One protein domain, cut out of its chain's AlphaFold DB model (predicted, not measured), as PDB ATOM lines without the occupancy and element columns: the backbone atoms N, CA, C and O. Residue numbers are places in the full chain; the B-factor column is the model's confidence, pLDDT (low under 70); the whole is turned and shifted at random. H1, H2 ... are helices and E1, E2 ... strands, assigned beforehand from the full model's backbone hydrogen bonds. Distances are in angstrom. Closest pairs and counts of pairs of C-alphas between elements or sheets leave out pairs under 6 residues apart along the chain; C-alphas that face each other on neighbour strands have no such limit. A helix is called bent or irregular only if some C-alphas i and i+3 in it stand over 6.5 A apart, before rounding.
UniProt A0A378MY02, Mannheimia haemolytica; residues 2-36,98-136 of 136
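What this domain is: This is residues 2 to 36 and 98 to 136 of the 136 residues of a protein of Mannheimia haemolytica (UniProt A0A378MY02). Picture one long helix, H1, running through the middle of an elongated model, with H3 packed steeply across its first residues and H4 nearby at that same end. At the other end the short helix H2 and the small strand E1 turn the backbone round, and residues 98 to 113, with no named element, lead back from beside E1 to H3. The printed part has 74 residues, with four named helices and one named strand in the order H1, H2, E1, H3, H4; its class is mostly helix. It is only just compact, close to loose, with a radius of gyration of the C-alphas of 13.5 A, and it spans 37 by 24 by 22 A.

Where its parts are: Find C-alpha 2 at (178.698, 101.418, 163.875); from there H1, residues 2 to 19, runs 26.6 A to C-alpha 19 at (167.845, 77.098, 163.617). H1 is irregular, but only just: C-alphas 3 and 6 are 6.9 A apart. Next come H2, residues 21 to 25, and E1, residues 32 to 34, which is 6.4 A long. After the cut, look for H3 at residues 114 to 125, 16.8 A long, and then H4 at residues 128 to 135, 10.5 A long, ending with C-alpha 135 at (182.627, 93.221, 173.620).

How they stand to each other: Start at residues 3 to 8 of H1, which alone touch H3, and there only its residues 116 to 120. The closest C-alphas, those of Ala 4 and Val 116, are 5.6 A apart, and the two helices run the same way at a steep tilt of 66 degrees. H3 and H4 are close but not clearly touching, with the C-alphas of Phe 123 and Asp 129 closest at 5.4 A, and they are about perpendicular at 85 degrees. H1 and H4 are near each other, with 6 pairs of C-alphas within 10 A. At the far end of H1, H2 is close but not clearly touching, with the C-alphas of Ala 17 and Val 24 closest at 7.4 A. E1 pairs with no named strand, but its residues 32 to 33 make a short antiparallel pairing with residues 98 to 99. E1 and H1 are apart. Every O i to N i+4 pair is within hydrogen-bond range in H2, H3 and H4; in H1 it is 12 of 14.

The domain as a whole: The two C-alphas farthest apart, those of Asn 26 and Val 126, are 37.2 A from each other. Residues 37 to 97 are not printed, and C-alphas 36 and 98 are 10.8 A apart across this cut, which lies in the link from E1 to H3. Of the links that are printed whole, H1 to H2 and H3 to H4 are tight, and H2 to E1 is short. The mean pLDDT of the printed part is 89.6; look for values under 70 at residues 2, 129 and 134 to 136.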
ATOM      1  N   ALA A   2     180.050 101.308 163.309       64.44
ATOM      2  CA  ALA A   2     178.698 101.418 163.875       64.44
ATOM      3  C   ALA A   2     177.576 101.096 162.867       64.44
ATOM      4  O   ALA A   2     176.673 100.330 163.176       64.44
ATOM      5  N   SER A   3     177.704 101.560 161.620       77.69
ATOM      6  CA  SER A   3     176.717 101.323 160.555       77.69
ATOM      7  C   SER A   3     176.543  99.863 160.122       77.69
ATOM      8  O   SER A   3     175.565  99.554 159.455       77.69
ATOM      9  N   ALA A   4     177.460  98.954 160.473       85.75
ATOM     10  CA  ALA A   4     177.358  97.534 160.117       85.75
ATOM     11  C   ALA A   4     176.896  96.641 161.278       85.75
ATOM     12  O   ALA A   4     176.625  95.462 161.057       85.75
ATOM     13  N   LEU A   5     176.820  97.178 162.502       86.81
ATOM     14  CA  LEU A   5     176.364  96.429 163.673       86.81
ATOM     15  C   LEU A   5     174.898  95.985 163.556       86.81
ATOM     16  O   LEU A   5     174.660  94.803 163.803       86.81
ATOM     17  N   PRO A   6     173.942  96.829 163.104       91.81
ATOM     18  CA  PRO A   6     172.558  96.388 162.915       91.81
ATOM     19  C   PRO A   6     172.459  95.160 162.000       91.81
ATOM     20  O   PRO A   6     171.867  94.155 162.376       91.81
ATOM     21  N   TYR A   7     173.168  95.180 160.869       92.38
ATOM     22  CA  TYR A   7     173.227  94.064 159.920       92.38
ATOM     23  C   TYR A   7     173.918  92.815 160.487       92.38
ATOM     24  O   TYR A   7     173.587  91.687 160.126       92.38
ATOM     25  N   LEU A   8     174.901  92.980 161.382       90.50
ATOM     26  CA  LEU A   8     175.502  91.846 162.083       90.50
ATOM     27  C   LEU A   8     174.493  91.198 163.040       90.50
ATOM     28  O   LEU A   8     174.425  89.967 163.097       90.50
ATOM     29  N   TYR A   9     173.731  92.003 163.783       91.94
ATOM     30  CA  TYR A   9     172.695  91.509 164.689       91.94
ATOM     31  C   TYR A   9     171.544  90.861 163.929       91.94
ATOM     32  O   TYR A   9     171.152  89.752 164.284       91.94
ATOM     33  N   GLU A  10     171.091  91.460 162.832       94.94
ATOM     34  CA  GLU A  10     170.061  90.880 161.974       94.94
ATOM     35  C   GLU A  10     170.511  89.547 161.368       94.94
ATOM     36  O   GLU A  10     169.807  88.543 161.476       94.94
ATOM     37  N   LYS A  11     171.741  89.471 160.841       93.62
ATOM     38  CA  LYS A  11     172.326  88.207 160.372       93.62
ATOM     39  C   LYS A  11     172.327  87.134 161.470       93.62
ATOM     40  O   LYS A  11     172.081  85.960 161.183       93.62
ATOM     41  N   ASN A  12     172.633  87.504 162.717       93.31
ATOM     42  CA  ASN A  12     172.600  86.568 163.846       93.31
ATOM     43  C   ASN A  12     171.167  86.140 164.179       93.31
ATOM     44  O   ASN A  12     170.941  84.949 164.393       93.31
ATOM     45  N   LEU A  13     170.218  87.078 164.181       96.50
ATOM     46  CA  LEU A  13     168.803  86.804 164.412       96.50
ATOM     47  C   LEU A  13     168.241  85.870 163.340       96.50
ATOM     48  O   LEU A  13     167.585  84.888 163.666       96.50
ATOM     49  N   ARG A  14     168.586  86.093 162.070       97.50
ATOM     50  CA  ARG A  14     168.218  85.220 160.953       97.50
ATOM     51  C   ARG A  14     168.747  83.803 161.129       97.50
ATOM     52  O   ARG A  14     168.012  82.840 160.923       97.50
ATOM     53  N   ALA A  15     170.010  83.657 161.529       96.38
ATOM     54  CA  ALA A  15     170.588  82.346 161.816       96.38
ATOM     55  C   ALA A  15     169.903  81.658 163.013       96.38
ATOM     56  O   ALA A  15     169.674  80.449 162.972       96.38
ATOM     57  N   PHE A  16     169.554  82.418 164.055       97.44
ATOM     58  CA  PHE A  16     168.813  81.929 165.219       97.44
ATOM     59  C   PHE A  16     167.401  81.461 164.844       97.44
ATOM     60  O   PHE A  16     167.057  80.315 165.131       97.44
ATOM     61  N   ALA A  17     166.636  82.298 164.139       98.00
ATOM     62  CA  ALA A  17     165.288  81.991 163.670       98.00
ATOM     63  C   ALA A  17     165.288  80.767 162.748       98.00
ATOM     64  O   ALA A  17     164.484  79.866 162.935       98.00
ATOM     65  N   LYS A  18     166.257  80.662 161.827       98.25
ATOM     66  CA  LYS A  18     166.404  79.484 160.960       98.25
ATOM     67  C   LYS A  18     166.665  78.202 161.753       98.25
ATOM     68  O   LYS A  18     166.129  77.151 161.423       98.25
ATOM     69  N   ARG A  19     167.518  78.264 162.780       98.38
ATOM     70  CA  ARG A  19     167.845  77.098 163.617       98.38
ATOM     71  C   ARG A  19     166.646  76.627 164.443       98.38
ATOM     72  O   ARG A  19     166.540  75.436 164.707       98.38
ATOM     73  N   LEU A  20     165.789  77.552 164.866       98.19
ATOM     74  CA  LEU A  20     164.616  77.283 165.701       98.19
ATOM     75  C   LEU A  20     163.302  77.369 164.917       98.19
ATOM     76  O   LEU A  20     162.251  77.544 165.524       98.19
ATOM     77  N   ASP A  21     163.350  77.228 163.591       98.19
ATOM     78  CA  ASP A  21     162.190  77.453 162.727       98.19
ATOM     79  C   ASP A  21     161.006  76.556 163.111       98.19
ATOM     80  O   ASP A  21     159.887  77.040 163.202       98.19
ATOM     81  N   GLY A  22     161.249  75.299 163.504       98.31
ATOM     82  CA  GLY A  22     160.190  74.420 164.018       98.31
ATOM     83  C   GLY A  22     159.400  75.011 165.199       98.31
ATOM     84  O   GLY A  22     158.184  74.844 165.254       98.31
ATOM     85  N   TYR A  23     160.063  75.756 166.094       98.56
ATOM     86  CA  TYR A  23     159.416  76.443 167.220       98.56
ATOM     87  C   TYR A  23     158.705  77.735 166.807       98.56
ATOM     88  O   TYR A  23     157.721  78.131 167.430       98.56
ATOM     89  N   VAL A  24     159.196  78.407 165.762       98.00
ATOM     90  CA  VAL A  24     158.503  79.559 165.168       98.00
ATOM     91  C   VAL A  24     157.205  79.080 164.513       98.00
ATOM     92  O   VAL A  24     156.131  79.591 164.823       98.00
ATOM     93  N   GLN A  25     157.279  78.028 163.689       98.19
ATOM     94  CA  GLN A  25     156.130  77.488 162.960       98.19
ATOM     95  C   GLN A  25     155.056  76.899 163.886       98.19
ATOM     96  O   GLN A  25     153.863  77.054 163.624       98.19
ATOM     97  N   ASN A  26     155.445  76.267 164.999       97.75
ATOM     98  CA  ASN A  26     154.492  75.732 165.979       97.75
ATOM     99  C   ASN A  26     154.085  76.738 167.079       97.75
ATOM    100  O   ASN A  26     153.377  76.362 168.013       97.75
ATOM    101  N   LYS A  27     154.505  78.008 166.958       97.06
ATOM    102  CA  LYS A  27     154.181  79.132 167.857       97.06
ATOM    103  C   LYS A  27     154.716  79.023 169.289       97.06
ATOM    104  O   LYS A  27     154.329  79.822 170.139       97.06
ATOM    105  N   GLN A  28     155.633  78.099 169.571       98.19
ATOM    106  CA  GLN A  28     156.338  78.059 170.858       98.19
ATOM    107  C   GLN A  28     157.396  79.166 170.987       98.19
ATOM    108  O   GLN A  28     157.794  79.509 172.097       98.19
ATOM    109  N   LEU A  29     157.850  79.736 169.866       98.38
ATOM    110  CA  LEU A  29     158.765  80.872 169.821       98.38
ATOM    111  C   LEU A  29     158.132  82.020 169.033       98.38
ATOM    112  O   LEU A  29     157.927  81.919 167.829       98.38
ATOM    113  N   THR A  30     157.884  83.141 169.710       98.38
ATOM    114  CA  THR A  30     157.478  84.393 169.061       98.38
ATOM    115  C   THR A  30     158.655  85.358 169.049       98.38
ATOM    116  O   THR A  30     159.195  85.696 170.100       98.38
ATOM    117  N   ILE A  31     159.041  85.824 167.862       98.31
ATOM    118  CA  ILE A  31     160.052  86.872 167.680       98.31
ATOM    119  C   ILE A  31     159.334  88.117 167.162       98.31
ATOM    120  O   ILE A  31     158.575  88.042 166.197       98.31
ATOM    121  N   ARG A  32     159.575  89.262 167.803       98.31
ATOM    122  CA  ARG A  32     159.003  90.559 167.431       98.31
ATOM    123  C   ARG A  32     160.114  91.532 167.052       98.31
ATOM    124  O   ARG A  32     161.099  91.651 167.773       98.31
ATOM    125  N   LEU A  33     159.939  92.224 165.931       98.06
ATOM    126  CA  LEU A  33     160.822  93.290 165.466       98.06
ATOM    127  C   LEU A  33     160.140  94.627 165.725       98.06
ATOM    128  O   LEU A  33     159.049  94.858 165.209       98.06
ATOM    129  N   TRP A  34     160.756  95.487 166.529       98.19
ATOM    130  CA  TRP A  34     160.238  96.825 166.807       98.19
ATOM    131  C   TRP A  34     160.767  97.832 165.782       98.19
ATOM    132  O   TRP A  34     161.963  97.824 165.480       98.19
ATOM    133  N   LYS A  35     159.898  98.709 165.269       96.62
ATOM    134  CA  LYS A  35     160.285  99.841 164.419       96.62
ATOM    135  C   LYS A  35     159.229 100.943 164.462       96.62
ATOM    136  O   LYS A  35     158.073 100.698 164.131       96.62
ATOM    137  N   ASP A  36     159.664 102.162 164.767       97.50
ATOM    138  CA  ASP A  36     158.831 103.365 164.728       97.50
ATOM    139  C   ASP A  36     159.599 104.538 164.096       97.50
ATOM    140  O   ASP A  36     160.388 105.218 164.752       97.50
ATOM    141  N   GLN A  98     156.360  94.046 164.717       97.81
ATOM    142  CA  GLN A  98     155.908  93.057 163.745       97.81
ATOM    143  C   GLN A  98     156.382  91.670 164.170       97.81
ATOM    144  O   GLN A  98     157.529  91.501 164.590       97.81
ATOM    145  N   ILE A  99     155.499  90.675 164.088       97.94
ATOM    146  CA  ILE A  99     155.859  89.282 164.366       97.94
ATOM    147  C   ILE A  99     156.629  88.737 163.164       97.94
ATOM    148  O   ILE A  99     156.145  88.800 162.037       97.94
ATOM    149  N   LEU A 100     157.809  88.174 163.416       97.75
ATOM    150  CA  LEU A 100     158.593  87.465 162.413       97.75
ATOM    151  C   LEU A 100     157.971  86.085 162.167       97.75
ATOM    152  O   LEU A 100     157.987  85.239 163.062       97.75
ATOM    153  N   THR A 101     157.426  85.857 160.971       97.06
ATOM    154  CA  THR A 101     156.692  84.618 160.658       97.06
ATOM    155  C   THR A 101     157.592  83.511 160.133       97.06
ATOM    156  O   THR A 101     157.383  82.333 160.422       97.06
ATOM    157  N   HIS A 102     158.632  83.884 159.393       97.50
ATOM    158  CA  HIS A 102     159.615  82.947 158.887       97.50
ATOM    159  C   HIS A 102     160.983  83.617 158.823       97.50
ATOM    160  O   HIS A 102     161.110  84.823 158.619       97.50
ATOM    161  N   TYR A 103     162.052  82.833 158.979       97.06
ATOM    162  CA  TYR A 103     163.399  83.399 158.990       97.06
ATOM    163  C   TYR A 103     163.693  84.193 157.706       97.06
ATOM    164  O   TYR A 103     164.442  85.165 157.782       97.06
ATOM    165  N   SER A 104     163.127  83.799 156.546       96.31
ATOM    166  CA  SER A 104     163.265  84.475 155.233       96.31
ATOM    167  C   SER A 104     162.753  85.904 155.168       96.31
ATOM    168  O   SER A 104     163.131  86.588 154.227       96.31
ATOM    169  N   ASP A 105     161.947  86.343 156.130       95.31
ATOM    170  CA  ASP A 105     161.473  87.731 156.181       95.31
ATOM    171  C   ASP A 105     162.621  88.688 156.566       95.31
ATOM    172  O   ASP A 105     162.525  89.897 156.380       95.31
ATOM    173  N   LEU A 106     163.731  88.141 157.084       96.75
ATOM    174  CA  LEU A 106     164.987  88.853 157.305       96.75
ATOM    175  C   LEU A 106     165.896  88.756 156.075       96.75
ATOM    176  O   LEU A 106     166.103  87.666 155.520       96.75
ATOM    177  N   GLU A 107     166.514  89.883 155.735       94.38
ATOM    178  CA  GLU A 107     167.452  90.038 154.625       94.38
ATOM    179  C   GLU A 107     168.659  89.082 154.725       94.38
ATOM    180  O   GLU A 107     169.091  88.624 155.793       94.38
ATOM    181  N   VAL A 108     169.237  88.749 153.571       92.44
ATOM    182  CA  VAL A 108     170.504  88.019 153.473       92.44
ATOM    183  C   VAL A 108     171.664  88.952 153.133       92.44
ATOM    184  O   VAL A 108     171.514  90.080 152.681       92.44
ATOM    185  N   LEU A 109     172.887  88.436 153.277       89.56
ATOM    186  CA  LEU A 109     174.121  89.175 152.994       89.56
ATOM    187  C   LEU A 109     174.174  89.790 151.576       89.56
ATOM    188  O   LEU A 109     174.916  90.750 151.358       89.56
ATOM    189  N   THR A 110     173.462  89.209 150.605       91.06
ATOM    190  CA  THR A 110     173.358  89.714 149.226       91.06
ATOM    191  C   THR A 110     172.400  90.887 149.065       91.06
ATOM    192  O   THR A 110     172.548  91.606 148.079       91.06
ATOM    193  N   ASP A 111     171.506  91.111 150.023       92.50
ATOM    194  CA  ASP A 111     170.532  92.207 150.009       92.50
ATOM    195  C   ASP A 111     171.139  93.462 150.652       92.50
ATOM    196  O   ASP A 111     170.862  94.587 150.249       92.50
ATOM    197  N   TYR A 112     172.092  93.271 151.572       93.56
ATOM    198  CA  TYR A 112     172.774  94.368 152.254       93.56
ATOM    199  C   TYR A 112     173.564  95.282 151.308       93.56
ATOM    200  O   TYR A 112     174.194  94.787 150.353       93.56
ATOM    201  N   PRO A 113     173.675  96.586 151.642       94.12
ATOM    202  CA  PRO A 113     174.517  97.537 150.926       94.12
ATOM    203  C   PRO A 113     175.951  97.028 150.719       94.12
ATOM    204  O   PRO A 113     176.537  96.355 151.576       94.12
ATOM    205  N   GLU A 114     176.555  97.351 149.575       92.38
ATOM    206  CA  GLU A 114     177.847  96.782 149.170       92.38
ATOM    207  C   GLU A 114     178.974  97.072 150.183       92.38
ATOM    208  O   GLU A 114     179.790  96.197 150.501       92.38
ATOM    209  N   ASN A 115     178.997  98.286 150.736       90.12
ATOM    210  CA  ASN A 115     179.938  98.705 151.775       90.12
ATOM    211  C   ASN A 115     179.795  97.861 153.058       90.12
ATOM    212  O   ASN A 115     180.803  97.404 153.607       90.12
ATOM    213  N   VAL A 116     178.562  97.588 153.497       91.38
ATOM    214  CA  VAL A 116     178.256  96.731 154.654       91.38
ATOM    215  C   VAL A 116     178.690  95.295 154.374       91.38
ATOM    216  O   VAL A 116     179.407  94.687 155.171       91.38
ATOM    217  N   ARG A 117     178.345  94.762 153.199       90.38
ATOM    218  CA  ARG A 117     178.704  93.405 152.769       90.38
ATOM    219  C   ARG A 117     180.212  93.175 152.775       90.38
ATOM    220  O   ARG A 117     180.681  92.155 153.291       90.38
ATOM    221  N   LYS A 118     180.984  94.111 152.211       89.06
ATOM    222  CA  LYS A 118     182.456  94.062 152.201       89.06
ATOM    223  C   LYS A 118     183.015  94.039 153.624       89.06
ATOM    224  O   LYS A 118     183.933  93.264 153.895       89.06
ATOM    225  N   LEU A 119     182.452  94.835 154.535       86.88
ATOM    226  CA  LEU A 119     182.898  94.892 155.926       86.88
ATOM    227  C   LEU A 119     182.580  93.598 156.693       86.88
ATOM    228  O   LEU A 119     183.474  93.017 157.306       86.88
ATOM    229  N   LEU A 120     181.350  93.085 156.589       86.19
ATOM    230  CA  LEU A 120     180.944  91.840 157.253       86.19
ATOM    231  C   LEU A 120     181.746  90.625 156.760       86.19
ATOM    232  O   LEU A 120     182.121  89.763 157.558       86.19
ATOM    233  N   LYS A 121     182.069  90.561 155.458       86.31
ATOM    234  CA  LYS A 121     182.948  89.515 154.904       86.31
ATOM    235  C   LYS A 121     184.359  89.582 155.489       86.31
ATOM    236  O   LYS A 121     184.942  88.538 155.771       86.31
ATOM    237  N   LYS A 122     184.906  90.787 155.686       84.06
ATOM    238  CA  LYS A 122     186.216  90.968 156.329       84.06
ATOM    239  C   LYS A 122     186.190  90.473 157.775       84.06
ATOM    240  O   LYS A 122     187.072  89.704 158.134       84.06
ATOM    241  N   PHE A 123     185.162  90.813 158.559       80.31
ATOM    242  CA  PHE A 123     185.042  90.357 159.952       80.31
ATOM    243  C   PHE A 123     185.000  88.837 160.095       80.31
ATOM    244  O   PHE A 123     185.717  88.292 160.932       80.31
ATOM    245  N   GLY A 124     184.227  88.152 159.245       74.44
ATOM    246  CA  GLY A 124     184.151  86.689 159.273       74.44
ATOM    247  C   GLY A 124     185.485  86.006 158.951       74.44
ATOM    248  O   GLY A 124     185.810  84.987 159.551       74.44
ATOM    249  N   ARG A 125     186.297  86.580 158.050       76.06
ATOM    250  CA  ARG A 125     187.609  86.013 157.680       76.06
ATOM    251  C   ARG A 125     188.618  86.030 158.825       76.06
ATOM    252  O   ARG A 125     189.435  85.125 158.915       76.06
ATOM    253  N   VAL A 126     188.557  87.038 159.692       74.44
ATOM    254  CA  VAL A 126     189.523  87.224 160.788       74.44
ATOM    255  C   VAL A 126     188.946  86.880 162.168       74.44
ATOM    256  O   VAL A 126     189.553  87.210 163.180       74.44
ATOM    257  N   LYS A 127     187.772  86.226 162.227       70.50
ATOM    258  CA  LYS A 127     187.037  85.887 163.467       70.50
ATOM    259  C   LYS A 127     186.758  87.090 164.391       70.50
ATOM    260  O   LYS A 127     186.512  86.921 165.588       70.50
ATOM    261  N   LEU A 128     186.778  88.310 163.841       70.12
ATOM    262  CA  LEU A 128     186.453  89.544 164.572       70.12
ATOM    263  C   LEU A 128     184.972  89.600 164.941       70.12
ATOM    264  O   LEU A 128     184.611  90.270 165.898       70.12
ATOM    265  N   ASP A 129     184.120  88.876 164.222       68.81
ATOM    266  CA  ASP A 129     182.704  88.730 164.545       68.81
ATOM    267  C   ASP A 129     182.486  88.163 165.955       68.81
ATOM    268  O   ASP A 129     181.613  88.637 166.679       68.81
ATOM    269  N   LYS A 130     183.306  87.194 166.380       70.75
ATOM    270  CA  LYS A 130     183.253  86.631 167.736       70.75
ATOM    271  C   LYS A 130     183.707  87.637 168.794       70.75
ATOM    272  O   LYS A 130     183.117  87.684 169.866       70.75
ATOM    273  N   ILE A 131     184.729  88.435 168.487       70.81
ATOM    274  CA  ILE A 131     185.247  89.474 169.388       70.81
ATOM    275  C   ILE A 131     184.218  90.594 169.549       70.81
ATOM    276  O   ILE A 131     183.922  90.987 170.671       70.81
ATOM    277  N   VAL A 132     183.621  91.047 168.444       74.44
ATOM    278  CA  VAL A 132     182.547  92.046 168.454       74.44
ATOM    279  C   VAL A 132     181.392  91.563 169.324       74.44
ATOM    280  O   VAL A 132     181.035  92.271 170.245       74.44
ATOM    281  N   LYS A 133     180.911  90.324 169.142       70.50
ATOM    282  CA  LYS A 133     179.860  89.735 170.000       70.50
ATOM    283  C   LYS A 133     180.231  89.623 171.481       70.50
ATOM    284  O   LYS A 133     179.351  89.461 172.318       70.50
ATOM    285  N   MET A 134     181.522  89.559 171.800       69.75
ATOM    286  CA  MET A 134     181.987  89.455 173.182       69.75
ATOM    287  C   MET A 134     182.101  90.815 173.872       69.75
ATOM    288  O   MET A 134     182.047  90.861 175.097       69.75
ATOM    289  N   LEU A 135     182.304  91.889 173.105       67.69
ATOM    290  CA  LEU A 135     182.627  93.221 173.620       67.69
ATOM    291  C   LEU A 135     181.522  94.260 173.401       67.69
ATOM    292  O   LEU A 135     181.580  95.313 174.038       67.69
ATOM    293  N   LEU A 136     180.580  93.983 172.496       64.62
ATOM    294  CA  LEU A 136     179.453  94.819 172.078       64.62
ATOM    295  C   LEU A 136     178.182  93.957 172.064       64.62
ATOM    296  O   LEU A 136     177.142  94.456 172.544       64.62
TER     297      LEU A 136